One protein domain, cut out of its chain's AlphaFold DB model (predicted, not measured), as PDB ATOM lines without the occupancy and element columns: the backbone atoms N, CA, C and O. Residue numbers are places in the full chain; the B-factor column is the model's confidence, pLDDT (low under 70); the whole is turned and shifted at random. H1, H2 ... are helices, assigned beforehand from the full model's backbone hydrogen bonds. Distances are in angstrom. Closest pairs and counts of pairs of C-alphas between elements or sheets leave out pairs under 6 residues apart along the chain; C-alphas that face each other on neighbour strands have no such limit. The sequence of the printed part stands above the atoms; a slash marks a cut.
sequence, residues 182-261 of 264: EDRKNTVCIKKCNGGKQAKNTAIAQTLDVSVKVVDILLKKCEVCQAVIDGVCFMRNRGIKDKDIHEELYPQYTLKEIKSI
ATOM      1  N   GLU A 182       4.061  18.549 -30.383       92.44
ATOM      2  CA  GLU A 182       2.855  19.077 -31.024       92.44
ATOM      3  C   GLU A 182       1.615  18.242 -30.669       92.44
ATOM      4  O   GLU A 182       0.547  18.807 -30.440       92.44
ATOM      5  N   ASP A 183       1.752  16.927 -30.493       92.12
ATOM      6  CA  ASP A 183       0.648  16.060 -30.062       92.12
ATOM      7  C   ASP A 183       0.168  16.394 -28.644       92.12
ATOM      8  O   ASP A 183      -1.041  16.515 -28.401       92.12
ATOM      9  N   ARG A 184       1.098  16.618 -27.701       91.81
ATOM     10  CA  ARG A 184       0.743  17.079 -26.349       91.81
ATOM     11  C   ARG A 184       0.092  18.449 -26.402       91.81
ATOM     12  O   ARG A 184      -0.944  18.643 -25.771       91.81
ATOM     13  N   LYS A 185       0.653  19.388 -27.166       91.38
ATOM     14  CA  LYS A 185       0.082  20.728 -27.348       91.38
ATOM     15  C   LYS A 185      -1.351  20.650 -27.876       91.38
ATOM     16  O   LYS A 185      -2.250  21.214 -27.255       91.38
ATOM     17  N   ASN A 186      -1.587  19.892 -28.943       90.50
ATOM     18  CA  ASN A 186      -2.915  19.683 -29.514       90.50
ATOM     19  C   ASN A 186      -3.873  19.066 -28.494       90.50
ATOM     20  O   ASN A 186      -4.987  19.557 -28.314       90.50
ATOM     21  N   THR A 187      -3.427  18.047 -27.761       90.00
ATOM     22  CA  THR A 187      -4.242  17.395 -26.730       90.00
ATOM     23  C   THR A 187      -4.608  18.358 -25.600       90.00
ATOM     24  O   THR A 187      -5.773  18.430 -25.207       90.00
ATOM     25  N   VAL A 188      -3.647  19.146 -25.107       90.38
ATOM     26  CA  VAL A 188      -3.879  20.192 -24.101       90.38
ATOM     27  C   VAL A 188      -4.900  21.213 -24.613       90.38
ATOM     28  O   VAL A 188      -5.843  21.547 -23.891       90.38
ATOM     29  N   CYS A 189      -4.777  21.664 -25.864       88.50
ATOM     30  CA  CYS A 189      -5.712  22.622 -26.450       88.50
ATOM     31  C   CYS A 189      -7.118  22.034 -26.633       88.50
ATOM     32  O   CYS A 189      -8.094  22.678 -26.258       88.50
ATOM     33  N   ILE A 190      -7.244  20.788 -27.098       87.81
ATOM     34  CA  ILE A 190      -8.534  20.085 -27.203       87.81
ATOM     35  C   ILE A 190      -9.190  19.961 -25.822       87.81
ATOM     36  O   ILE A 190     -10.388  20.209 -25.672       87.81
ATOM     37  N   LYS A 191      -8.415  19.623 -24.783       85.81
ATOM     38  CA  LYS A 191      -8.921  19.565 -23.404       85.81
ATOM     39  C   LYS A 191      -9.351  20.947 -22.894       85.81
ATOM     40  O   LYS A 191     -10.371  21.015 -22.213       85.81
ATOM     41  N   LYS A 192      -8.663  22.039 -23.263       84.00
ATOM     42  CA  LYS A 192      -9.102  23.427 -22.988       84.00
ATOM     43  C   LYS A 192     -10.434  23.740 -23.682       84.00
ATOM     44  O   LYS A 192     -11.330  24.289 -23.043       84.00
ATOM     45  N   CYS A 193     -10.594  23.349 -24.950       83.44
ATOM     46  CA  CYS A 193     -11.836  23.558 -25.703       83.44
ATOM     47  C   CYS A 193     -13.023  22.801 -25.087       83.44
ATOM     48  O   CYS A 193     -14.106  23.361 -24.941       83.44
ATOM     49  N   ASN A 194     -12.812  21.536 -24.715       78.38
ATOM     50  CA  ASN A 194     -13.884  20.620 -24.310       78.38
ATOM     51  C   ASN A 194     -14.164  20.625 -22.799       78.38
ATOM     52  O   ASN A 194     -15.189  20.115 -22.357       78.38
ATOM     53  N   GLY A 195     -13.236  21.140 -21.990       66.12
ATOM     54  CA  GLY A 195     -13.187  20.898 -20.548       66.12
ATOM     55  C   GLY A 195     -14.162  21.691 -19.680       66.12
ATOM     56  O   GLY A 195     -14.333  21.345 -18.508       66.12
ATOM     57  N   GLY A 196     -14.785  22.752 -20.208       59.09
ATOM     58  CA  GLY A 196     -15.631  23.661 -19.422       59.09
ATOM     59  C   GLY A 196     -14.999  24.050 -18.069       59.09
ATOM     60  O   GLY A 196     -13.783  24.172 -17.945       59.09
ATOM     61  N   LYS A 197     -15.823  24.173 -17.017       51.12
ATOM     62  CA  LYS A 197     -15.410  24.453 -15.621       51.12
ATOM     63  C   LYS A 197     -14.566  23.349 -14.947       51.12
ATOM     64  O   LYS A 197     -14.116  23.548 -13.822       51.12
ATOM     65  N   GLN A 198     -14.387  22.180 -15.571       52.38
ATOM     66  CA  GLN A 198     -13.929  20.955 -14.894       52.38
ATOM     67  C   GLN A 198     -12.522  20.481 -15.275       52.38
ATOM     68  O   GLN A 198     -11.951  19.664 -14.549       52.38
ATOM     69  N   ALA A 199     -11.927  20.982 -16.357       60.84
ATOM     70  CA  ALA A 199     -10.563  20.610 -16.719       60.84
ATOM     71  C   ALA A 199      -9.545  21.291 -15.792       60.84
ATOM     72  O   ALA A 199      -9.017  22.358 -16.084       60.84
ATOM     73  N   LYS A 200      -9.260  20.662 -14.647       76.00
ATOM     74  CA  LYS A 200      -8.122  21.050 -13.810       76.00
ATOM     75  C   LYS A 200      -6.827  20.694 -14.539       76.00
ATOM     76  O   LYS A 200      -6.667  19.557 -14.984       76.00
ATOM     77  N   ASN A 201      -5.874  21.625 -14.583       84.56
ATOM     78  CA  ASN A 201      -4.562  21.409 -15.209       84.56
ATOM     79  C   ASN A 201      -3.844  20.182 -14.626       84.56
ATOM     80  O   ASN A 201      -3.146  19.483 -15.351       84.56
ATOM     81  N   THR A 202      -4.097  19.853 -13.354       84.12
ATOM     82  CA  THR A 202      -3.606  18.633 -12.696       84.12
ATOM     83  C   THR A 202      -4.093  17.343 -13.358       84.12
ATOM     84  O   THR A 202      -3.316  16.407 -13.487       84.12
ATOM     85  N   ALA A 203      -5.346  17.283 -13.813       85.00
ATOM     86  CA  ALA A 203      -5.888  16.099 -14.479       85.00
ATOM     87  C   ALA A 203      -5.319  15.936 -15.898       85.00
ATOM     88  O   ALA A 203      -5.034  14.821 -16.336       85.00
ATOM     89  N   ILE A 204      -5.111  17.052 -16.608       85.94
ATOM     90  CA  ILE A 204      -4.452  17.051 -17.923       85.94
ATOM     91  C   ILE A 204      -2.996  16.592 -17.773       85.94
ATOM     92  O   ILE A 204      -2.559  15.717 -18.512       85.94
ATOM     93  N   ALA A 205      -2.287  17.134 -16.781       88.00
ATOM     94  CA  ALA A 205      -0.908  16.779 -16.454       88.00
ATOM     95  C   ALA A 205      -0.758  15.278 -16.165       88.00
ATOM     96  O   ALA A 205       0.089  14.628 -16.763       88.00
ATOM     97  N   GLN A 206      -1.650  14.709 -15.344       86.81
ATOM     98  CA  GLN A 206      -1.686  13.269 -15.060       86.81
ATOM     99  C   GLN A 206      -1.965  12.415 -16.302       86.81
ATOM    100  O   GLN A 206      -1.381  11.352 -16.456       86.81
ATOM    101  N   THR A 207      -2.851  12.868 -17.193       86.69
ATOM    102  CA  THR A 207      -3.188  12.117 -18.417       86.69
ATOM    103  C   THR A 207      -2.022  12.081 -19.404       86.69
ATOM    104  O   THR A 207      -1.867  11.112 -20.138       86.69
ATOM    105  N   LEU A 208      -1.237  13.157 -19.455       86.94
ATOM    106  CA  LEU A 208      -0.128  13.318 -20.396       86.94
ATOM    107  C   LEU A 208       1.229  12.901 -19.824       86.94
ATOM    108  O   LEU A 208       2.215  12.964 -20.558       86.94
ATOM    109  N   ASP A 209       1.257  12.511 -18.549       88.44
ATOM    110  CA  ASP A 209       2.461  12.211 -17.776       88.44
ATOM    111  C   ASP A 209       3.513  13.330 -17.865       88.44
ATOM    112  O   ASP A 209       4.671  13.124 -18.211       88.44
ATOM    113  N   VAL A 210       3.071  14.566 -17.612       89.06
ATOM    114  CA  VAL A 210       3.932  15.758 -17.596       89.06
ATOM    115  C   VAL A 210       3.657  16.599 -16.359       89.06
ATOM    116  O   VAL A 210       2.614  16.485 -15.711       89.06
ATOM    117  N   SER A 211       4.562  17.522 -16.037       90.19
ATOM    118  CA  SER A 211       4.329  18.460 -14.936       90.19
ATOM    119  C   SER A 211       3.172  19.434 -15.224       90.19
ATOM    120  O   SER A 211       2.938  19.854 -16.359       90.19
ATOM    121  N   VAL A 212       2.485  19.894 -14.171       89.31
ATOM    122  CA  VAL A 212       1.441  20.938 -14.287       89.31
ATOM    123  C   VAL A 212       1.992  22.207 -14.949       89.31
ATOM    124  O   VAL A 212       1.315  22.831 -15.757       89.31
ATOM    125  N   LYS A 213       3.261  22.540 -14.683       90.69
ATOM    126  CA  LYS A 213       3.950  23.686 -15.286       90.69
ATOM    127  C   LYS A 213       4.069  23.562 -16.810       90.69
ATOM    128  O   LYS A 213       3.914  24.563 -17.506       90.69
ATOM    129  N   VAL A 214       4.330  22.362 -17.332       89.94
ATOM    130  CA  VAL A 214       4.359  22.097 -18.783       89.94
ATOM    131  C   VAL A 214       2.977  22.347 -19.385       89.94
ATOM    132  O   VAL A 214       2.863  23.103 -20.351       89.94
ATOM    133  N   VAL A 215       1.920  21.815 -18.760       90.31
ATOM    134  CA  VAL A 215       0.530  22.056 -19.185       90.31
ATOM    135  C   VAL A 215       0.192  23.547 -19.181       90.31
ATOM    136  O   VAL A 215      -0.342  24.048 -20.168       90.31
ATOM    137  N   ASP A 216       0.551  24.282 -18.127       89.62
ATOM    138  CA  ASP A 216       0.293  25.724 -18.020       89.62
ATOM    139  C   ASP A 216       0.951  26.523 -19.152       89.62
ATOM    140  O   ASP A 216       0.376  27.490 -19.661       89.62
ATOM    141  N   ILE A 217       2.166  26.142 -19.555       90.75
ATOM    142  CA  ILE A 217       2.880  26.796 -20.655       90.75
ATOM    143  C   ILE A 217       2.224  26.458 -21.996       90.75
ATOM    144  O   ILE A 217       2.050  27.354 -22.825       90.75
ATOM    145  N   LEU A 218       1.831  25.199 -22.210       90.44
ATOM    146  CA  LEU A 218       1.143  24.772 -23.431       90.44
ATOM    147  C   LEU A 218      -0.232  25.443 -23.572       90.44
ATOM    148  O   LEU A 218      -0.548  25.960 -24.641       90.44
ATOM    149  N   LEU A 219      -1.008  25.548 -22.486       87.94
ATOM    150  CA  LEU A 219      -2.325  26.203 -22.469       87.94
ATOM    151  C   LEU A 219      -2.280  27.674 -22.899       87.94
ATOM    152  O   LEU A 219      -3.233  28.162 -23.514       87.94
ATOM    153  N   LYS A 220      -1.184  28.381 -22.594       85.38
ATOM    154  CA  LYS A 220      -0.965  29.777 -23.015       85.38
ATOM    155  C   LYS A 220      -0.731  29.919 -24.519       85.38
ATOM    156  O   LYS A 220      -0.906  31.013 -25.045       85.38
ATOM    157  N   LYS A 221      -0.318  28.845 -25.194       85.81
ATOM    158  CA  LYS A 221      -0.112  28.806 -26.648       85.81
ATOM    159  C   LYS A 221      -1.353  28.331 -27.412       85.81
ATOM    160  O   LYS A 221      -1.334  28.347 -28.637       85.81
ATOM    161  N   CYS A 222      -2.402  27.898 -26.715       87.19
ATOM    162  CA  CYS A 222      -3.647  27.468 -27.337       87.19
ATOM    163  C   CYS A 222      -4.493  28.666 -27.760       87.19
ATOM    164  O   CYS A 222      -4.828  29.516 -26.930       87.19
ATOM    165  N   GLU A 223      -4.900  28.682 -29.024       87.00
ATOM    166  CA  GLU A 223      -5.855  29.655 -29.544       87.00
ATOM    167  C   GLU A 223      -7.249  29.475 -28.922       87.00
ATOM    168  O   GLU A 223      -7.581  28.444 -28.322       87.00
ATOM    169  N   VAL A 224      -8.081  30.512 -29.039       87.25
ATOM    170  CA  VAL A 224      -9.490  30.424 -28.644       87.25
ATOM    171  C   VAL A 224     -10.216  29.512 -29.628       87.25
ATOM    172  O   VAL A 224     -10.109  29.683 -30.837       87.25
ATOM    173  N   CYS A 225     -10.965  28.540 -29.114       88.25
ATOM    174  CA  CYS A 225     -11.603  27.532 -29.954       88.25
ATOM    175  C   CYS A 225     -12.797  28.130 -30.706       88.25
ATOM    176  O   CYS A 225     -13.537  28.936 -30.141       88.25
ATOM    177  N   GLN A 226     -13.041  27.689 -31.942       89.06
ATOM    178  CA  GLN A 226     -14.107  28.249 -32.784       89.06
ATOM    179  C   GLN A 226     -15.491  28.189 -32.115       89.06
ATOM    180  O   GLN A 226     -16.201  29.185 -32.084       89.06
ATOM    181  N   ALA A 227     -15.830  27.074 -31.460       87.44
ATOM    182  CA  ALA A 227     -17.094  26.945 -30.728       87.44
ATOM    183  C   ALA A 227     -17.250  27.975 -29.589       87.44
ATOM    184  O   ALA A 227     -18.363  28.380 -29.253       87.44
ATOM    185  N   VAL A 228     -16.136  28.412 -28.992       88.88
ATOM    186  CA  VAL A 228     -16.123  29.470 -27.973       88.88
ATOM    187  C   VAL A 228     -16.301  30.832 -28.630       88.88
ATOM    188  O   VAL A 228     -17.054  31.646 -28.110       88.88
ATOM    189  N   ILE A 229     -15.668  31.078 -29.782       91.81
ATOM    190  CA  ILE A 229     -15.870  32.301 -30.575       91.81
ATOM    191  C   ILE A 229     -17.351  32.455 -30.935       91.81
ATOM    192  O   ILE A 229     -17.954  33.479 -30.613       91.81
ATOM    193  N   ASP A 230     -17.954  31.414 -31.506       91.56
ATOM    194  CA  ASP A 230     -19.356  31.418 -31.924       91.56
ATOM    195  C   ASP A 230     -20.291  31.634 -30.724       91.56
ATOM    196  O   ASP A 230     -21.205  32.461 -30.773       91.56
ATOM    197  N   GLY A 231     -20.021  30.948 -29.607       90.88
ATOM    198  CA  GLY A 231     -20.788  31.094 -28.371       90.88
ATOM    199  C   GLY A 231     -20.669  32.485 -27.746       90.88
ATOM    200  O   GLY A 231     -21.679  33.079 -27.370       90.88
ATOM    201  N   VAL A 232     -19.463  33.056 -27.687       92.19
ATOM    202  CA  VAL A 232     -19.239  34.430 -27.206       92.19
ATOM    203  C   VAL A 232     -19.997  35.424 -28.080       92.19
ATOM    204  O   VAL A 232     -20.687  36.298 -27.554       92.19
ATOM    205  N   CYS A 233     -19.923  35.287 -29.403       94.88
ATOM    206  CA  CYS A 233     -20.606  36.189 -30.325       94.88
ATOM    207  C   CYS A 233     -22.125  36.090 -30.236       94.88
ATOM    208  O   CYS A 233     -22.814  37.110 -30.183       94.88
ATOM    209  N   PHE A 234     -22.652  34.879 -30.100       94.88
ATOM    210  CA  PHE A 234     -24.068  34.656 -29.857       94.88
ATOM    211  C   PHE A 234     -24.560  35.298 -28.549       94.88
ATOM    212  O   PHE A 234     -25.619  35.928 -28.529       94.88
ATOM    213  N   MET A 235     -23.787  35.193 -27.464       94.75
ATOM    214  CA  MET A 235     -24.145  35.790 -26.171       94.75
ATOM    215  C   MET A 235     -24.020  37.319 -26.179       94.75
ATOM    216  O   MET A 235     -24.883  38.007 -25.630       94.75
ATOM    217  N   ARG A 236     -23.021  37.871 -26.878       95.75
ATOM    218  CA  ARG A 236     -22.900  39.320 -27.110       95.75
ATOM    219  C   ARG A 236     -24.077  39.880 -27.901       95.75
ATOM    220  O   ARG A 236     -24.617  40.913 -27.519       95.75
ATOM    221  N   ASN A 237     -24.539  39.167 -28.931       94.38
ATOM    222  CA  ASN A 237     -25.729  39.549 -29.701       94.38
ATOM    223  C   ASN A 237     -27.011  39.579 -28.848       94.38
ATOM    224  O   ASN A 237     -27.994  40.207 -29.230       94.38
ATOM    225  N   ARG A 238     -27.000  38.939 -27.671       94.19
ATOM    226  CA  ARG A 238     -28.081  38.970 -26.672       94.19
ATOM    227  C   ARG A 238     -27.863  39.995 -25.555       94.19
ATOM    228  O   ARG A 238     -28.632  40.025 -24.600       94.19
ATOM    229  N   GLY A 239     -26.831  40.830 -25.661       93.75
ATOM    230  CA  GLY A 239     -26.531  41.891 -24.700       93.75
ATOM    231  C   GLY A 239     -25.802  41.431 -23.433       93.75
ATOM    232  O   GLY A 239     -25.708  42.207 -22.482       93.75
ATOM    233  N   ILE A 240     -25.280  40.201 -23.395       95.25
ATOM    234  CA  ILE A 240     -24.532  39.686 -22.240       95.25
ATOM    235  C   ILE A 240     -23.106  40.250 -22.271       95.25
ATOM    236  O   ILE A 240     -22.461  40.282 -23.321       95.25
ATOM    237  N   LYS A 241     -22.607  40.719 -21.121       94.88
ATOM    238  CA  LYS A 241     -21.282  41.343 -21.021       94.88
ATOM    239  C   LYS A 241     -20.180  40.287 -21.003       94.88
ATOM    240  O   LYS A 241     -20.330  39.226 -20.410       94.88
ATOM    241  N   ASP A 242     -19.014  40.643 -21.540       93.12
ATOM    242  CA  ASP A 242     -17.828  39.772 -21.574       93.12
ATOM    243  C   ASP A 242     -17.429  39.205 -20.208       93.12
ATOM    244  O   ASP A 242     -16.919  38.090 -20.133       93.12
ATOM    245  N   LYS A 243     -17.652  39.971 -19.131       94.75
ATOM    246  CA  LYS A 243     -17.378  39.520 -17.764       94.75
ATOM    247  C   LYS A 243     -18.261  38.325 -17.390       94.75
ATOM    248  O   LYS A 243     -17.736  37.323 -16.923       94.75
ATOM    249  N   ASP A 244     -19.556  38.412 -17.671       93.88
ATOM    250  CA  ASP A 244     -20.527  37.368 -17.343       93.88
ATOM    251  C   ASP A 244     -20.313  36.142 -18.249       93.88
ATOM    252  O   ASP A 244     -20.301  35.007 -17.784       93.88
ATOM    253  N   ILE A 245     -20.014  36.365 -19.537       90.12
ATOM    254  CA  ILE A 245     -19.640  35.297 -20.479       90.12
ATOM    255  C   ILE A 245     -18.402  34.528 -19.981       90.12
ATOM    256  O   ILE A 245     -18.380  33.296 -20.007       90.12
ATOM    257  N   HIS A 246     -17.376  35.240 -19.506       88.94
ATOM    258  CA  HIS A 246     -16.178  34.636 -18.925       88.94
ATOM    259  C   HIS A 246     -16.489  33.851 -17.641       88.94
ATOM    260  O   HIS A 246     -16.115  32.687 -17.538       88.94
ATOM    261  N   GLU A 247     -17.165  34.463 -16.669       88.56
ATOM    262  CA  GLU A 247     -17.383  33.864 -15.345       88.56
ATOM    263  C   GLU A 247     -18.363  32.674 -15.392       88.56
ATOM    264  O   GLU A 247     -18.180  31.661 -14.700       88.56
ATOM    265  N   GLU A 248     -19.395  32.753 -16.232       86.88
ATOM    266  CA  GLU A 248     -20.465  31.758 -16.256       86.88
ATOM    267  C   GLU A 248     -20.218  30.623 -17.248       86.88
ATOM    268  O   GLU A 248     -20.455  29.461 -16.893       86.88
ATOM    269  N   LEU A 249     -19.713  30.937 -18.446       85.69
ATOM    270  CA  LEU A 249     -19.674  30.004 -19.581       85.69
ATOM    271  C   LEU A 249     -18.262  29.529 -19.919       85.69
ATOM    272  O   LEU A 249     -18.070  28.347 -20.204       85.69
ATOM    273  N   TYR A 250     -17.277  30.430 -19.869       86.69
ATOM    274  CA  TYR A 250     -15.917  30.163 -20.348       86.69
ATOM    275  C   TYR A 250     -14.807  30.550 -19.350       86.69
ATOM    276  O   TYR A 250     -13.880  31.287 -19.710       86.69
ATOM    277  N   PRO A 251     -14.840  30.053 -18.098       83.19
ATOM    278  CA  PRO A 251     -13.861  30.436 -17.076       83.19
ATOM    279  C   PRO A 251     -12.453  29.887 -17.335       83.19
ATOM    280  O   PRO A 251     -11.495  30.345 -16.721       83.19
ATOM    281  N   GLN A 252     -12.306  28.928 -18.254       78.38
ATOM    282  CA  GLN A 252     -11.015  28.406 -18.704       78.38
ATOM    283  C   GLN A 252     -10.249  29.358 -19.643       78.38
ATOM    284  O   GLN A 252      -9.089  29.098 -19.968       78.38
ATOM    285  N   TYR A 253     -10.880  30.447 -20.090       85.00
ATOM    286  CA  TYR A 253     -10.230  31.540 -20.812       85.00
ATOM    287  C   TYR A 253     -10.098  32.744 -19.901       85.00
ATOM    288  O   TYR A 253     -10.946  32.987 -19.055       85.00
ATOM    289  N   THR A 254      -9.067  33.550 -20.096       88.06
ATOM    290  CA  THR A 254      -8.951  34.849 -19.441       88.06
ATOM    291  C   THR A 254      -9.984  35.829 -19.998       88.06
ATOM    292  O   THR A 254     -10.328  35.806 -21.181       88.06
ATOM    293  N   LEU A 255     -10.407  36.793 -19.177       91.12
ATOM    294  CA  LEU A 255     -11.264  37.888 -19.640       91.12
ATOM    295  C   LEU A 255     -10.650  38.656 -20.828       91.12
ATOM    296  O   LEU A 255     -11.373  39.183 -21.670       91.12
ATOM    297  N   LYS A 256      -9.314  38.726 -20.913       92.12
ATOM    298  CA  LYS A 256      -8.609  39.352 -22.038       92.12
ATOM    299  C   LYS A 256      -8.785  38.554 -23.333       92.12
ATOM    300  O   LYS A 256      -9.051  39.168 -24.362       92.12
ATOM    301  N   GLU A 257      -8.671  37.226 -23.282       90.12
ATOM    302  CA  GLU A 257      -8.944  36.349 -24.431       90.12
ATOM    303  C   GLU A 257     -10.390  36.538 -24.912       90.12
ATOM    304  O   GLU A 257     -10.592  36.820 -26.090       90.12
ATOM    305  N   ILE A 258     -11.378  36.528 -24.007       91.31
ATOM    306  CA  ILE A 258     -12.793  36.754 -24.362       91.31
ATOM    307  C   ILE A 258     -12.998  38.128 -25.019       91.31
ATOM    308  O   ILE A 258     -13.581  38.227 -26.099       91.31
ATOM    309  N   LYS A 259     -12.454  39.198 -24.428       93.06
ATOM    310  CA  LYS A 259     -12.518  40.560 -24.992       93.06
ATOM    311  C   LYS A 259     -11.870  40.684 -26.370       93.06
ATOM    312  O   LYS A 259     -12.285  41.526 -27.158       93.06
ATOM    313  N   SER A 260     -10.851  39.876 -26.658       93.12
ATOM    314  CA  SER A 260     -10.127  39.926 -27.933       93.12
ATOM    315  C   SER A 260     -10.879  39.286 -29.105       93.12
ATOM    316  O   SER A 260     -10.535  39.547 -30.258       93.12
ATOM    317  N   ILE A 261     -11.914  38.483 -28.828       93.31
ATOM    318  CA  ILE A 261     -12.736  37.830 -29.852       93.31
ATOM    319  C   ILE A 261     -13.463  38.898 -30.670       93.31
ATOM    320  O   ILE A 261     -14.162  39.745 -30.111       93.31
TER     321      ILE A 261
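AT A GLANCE: This is residues 182 to 261 of the 264 residues of the protein "uncharacterized protein LOC116302910" of Actinia tenebrosa (UniProt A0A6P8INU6). Two small lobes of three short helices each sit end to end and make a rod: H1, H2 and H3 form the first lobe, H4, H5 and H6 the second. In each lobe the three helices make a triangle and cross each other rather than run side by side, and residues 220 to 225 lead from one lobe to the other. The printed part has 80 residues with six named helices, H1 to H6 in order along the chain, and no named strand; the class is all helix. The whole is compact by its radius of gyration of the C-alphas, 13.1 A, though the C-alphas span 42 by 20 by 18 A.

HOW THE PARTS SIT: H1, residues 182 to 194, and H2, residues 201 to 208, form a helical hairpin, opposite ways at a steep tilt of 45 degrees. They only just touch, with 3 pairs of C-alphas within 8 A, the closest being those of Val 188 and Ile 204 at 7.0 A. H3, residues 212 to 219, touches H1, about perpendicular at 81 degrees, with the C-alphas of Lys 185 and Leu 218 closest at 5.7 A. H3 also touches H2, about perpendicular at 88 degrees, with the C-alphas of Ala 205 and Val 212 closest at 5.2 A. H4, residues 226 to 236, is apart from H2 and H3. H1 and H4 are close but not clearly touching, their closest C-alphas, those of Cys 193 and Val 228, being 7.6 A apart. H5, residues 242 to 249, touches H4, opposite ways at a steep tilt of 60 degrees, with the C-alphas of Val 232 and Ile 245 closest at 6.8 A. H6, residues 255 to 260, touches H5, opposite ways at a steep tilt of 62 degrees, with the C-alphas of His 246 and Leu 255 closest at 5.9 A. H4 and H6 are close but not clearly touching, with the C-alphas of Val 232 and Ile 258 closest at 7.4 A. H5 and H6 are apart from H1, H2 and H3. In H1, H2, H3, H4, H5 and H6 every O i to N i+4 pair is within hydrogen-bond range.

IN THESE COORDINATES: H1 begins at C-alpha 182, (2.855, 19.077, -31.024), and measures 18.1 A from first to last C-alpha. H2 measures 10.6 A and H3 10.4 A. H4 begins at C-alpha 226, (-14.107, 28.249, -32.784), and measures 15.2 A. H5 measures 10.1 A. H6 measures 8.6 A and ends at C-alpha 260, (-10.127, 39.926, -27.933).

THE WHOLE: The two C-alphas farthest apart, those of Asp 209 and Gly 239, are 42.1 A apart. The printed part has no cut and no long link. The mean pLDDT of the printed part is 87.2, and residues 195 to 199, in the short link from H1 to H2, are under 70.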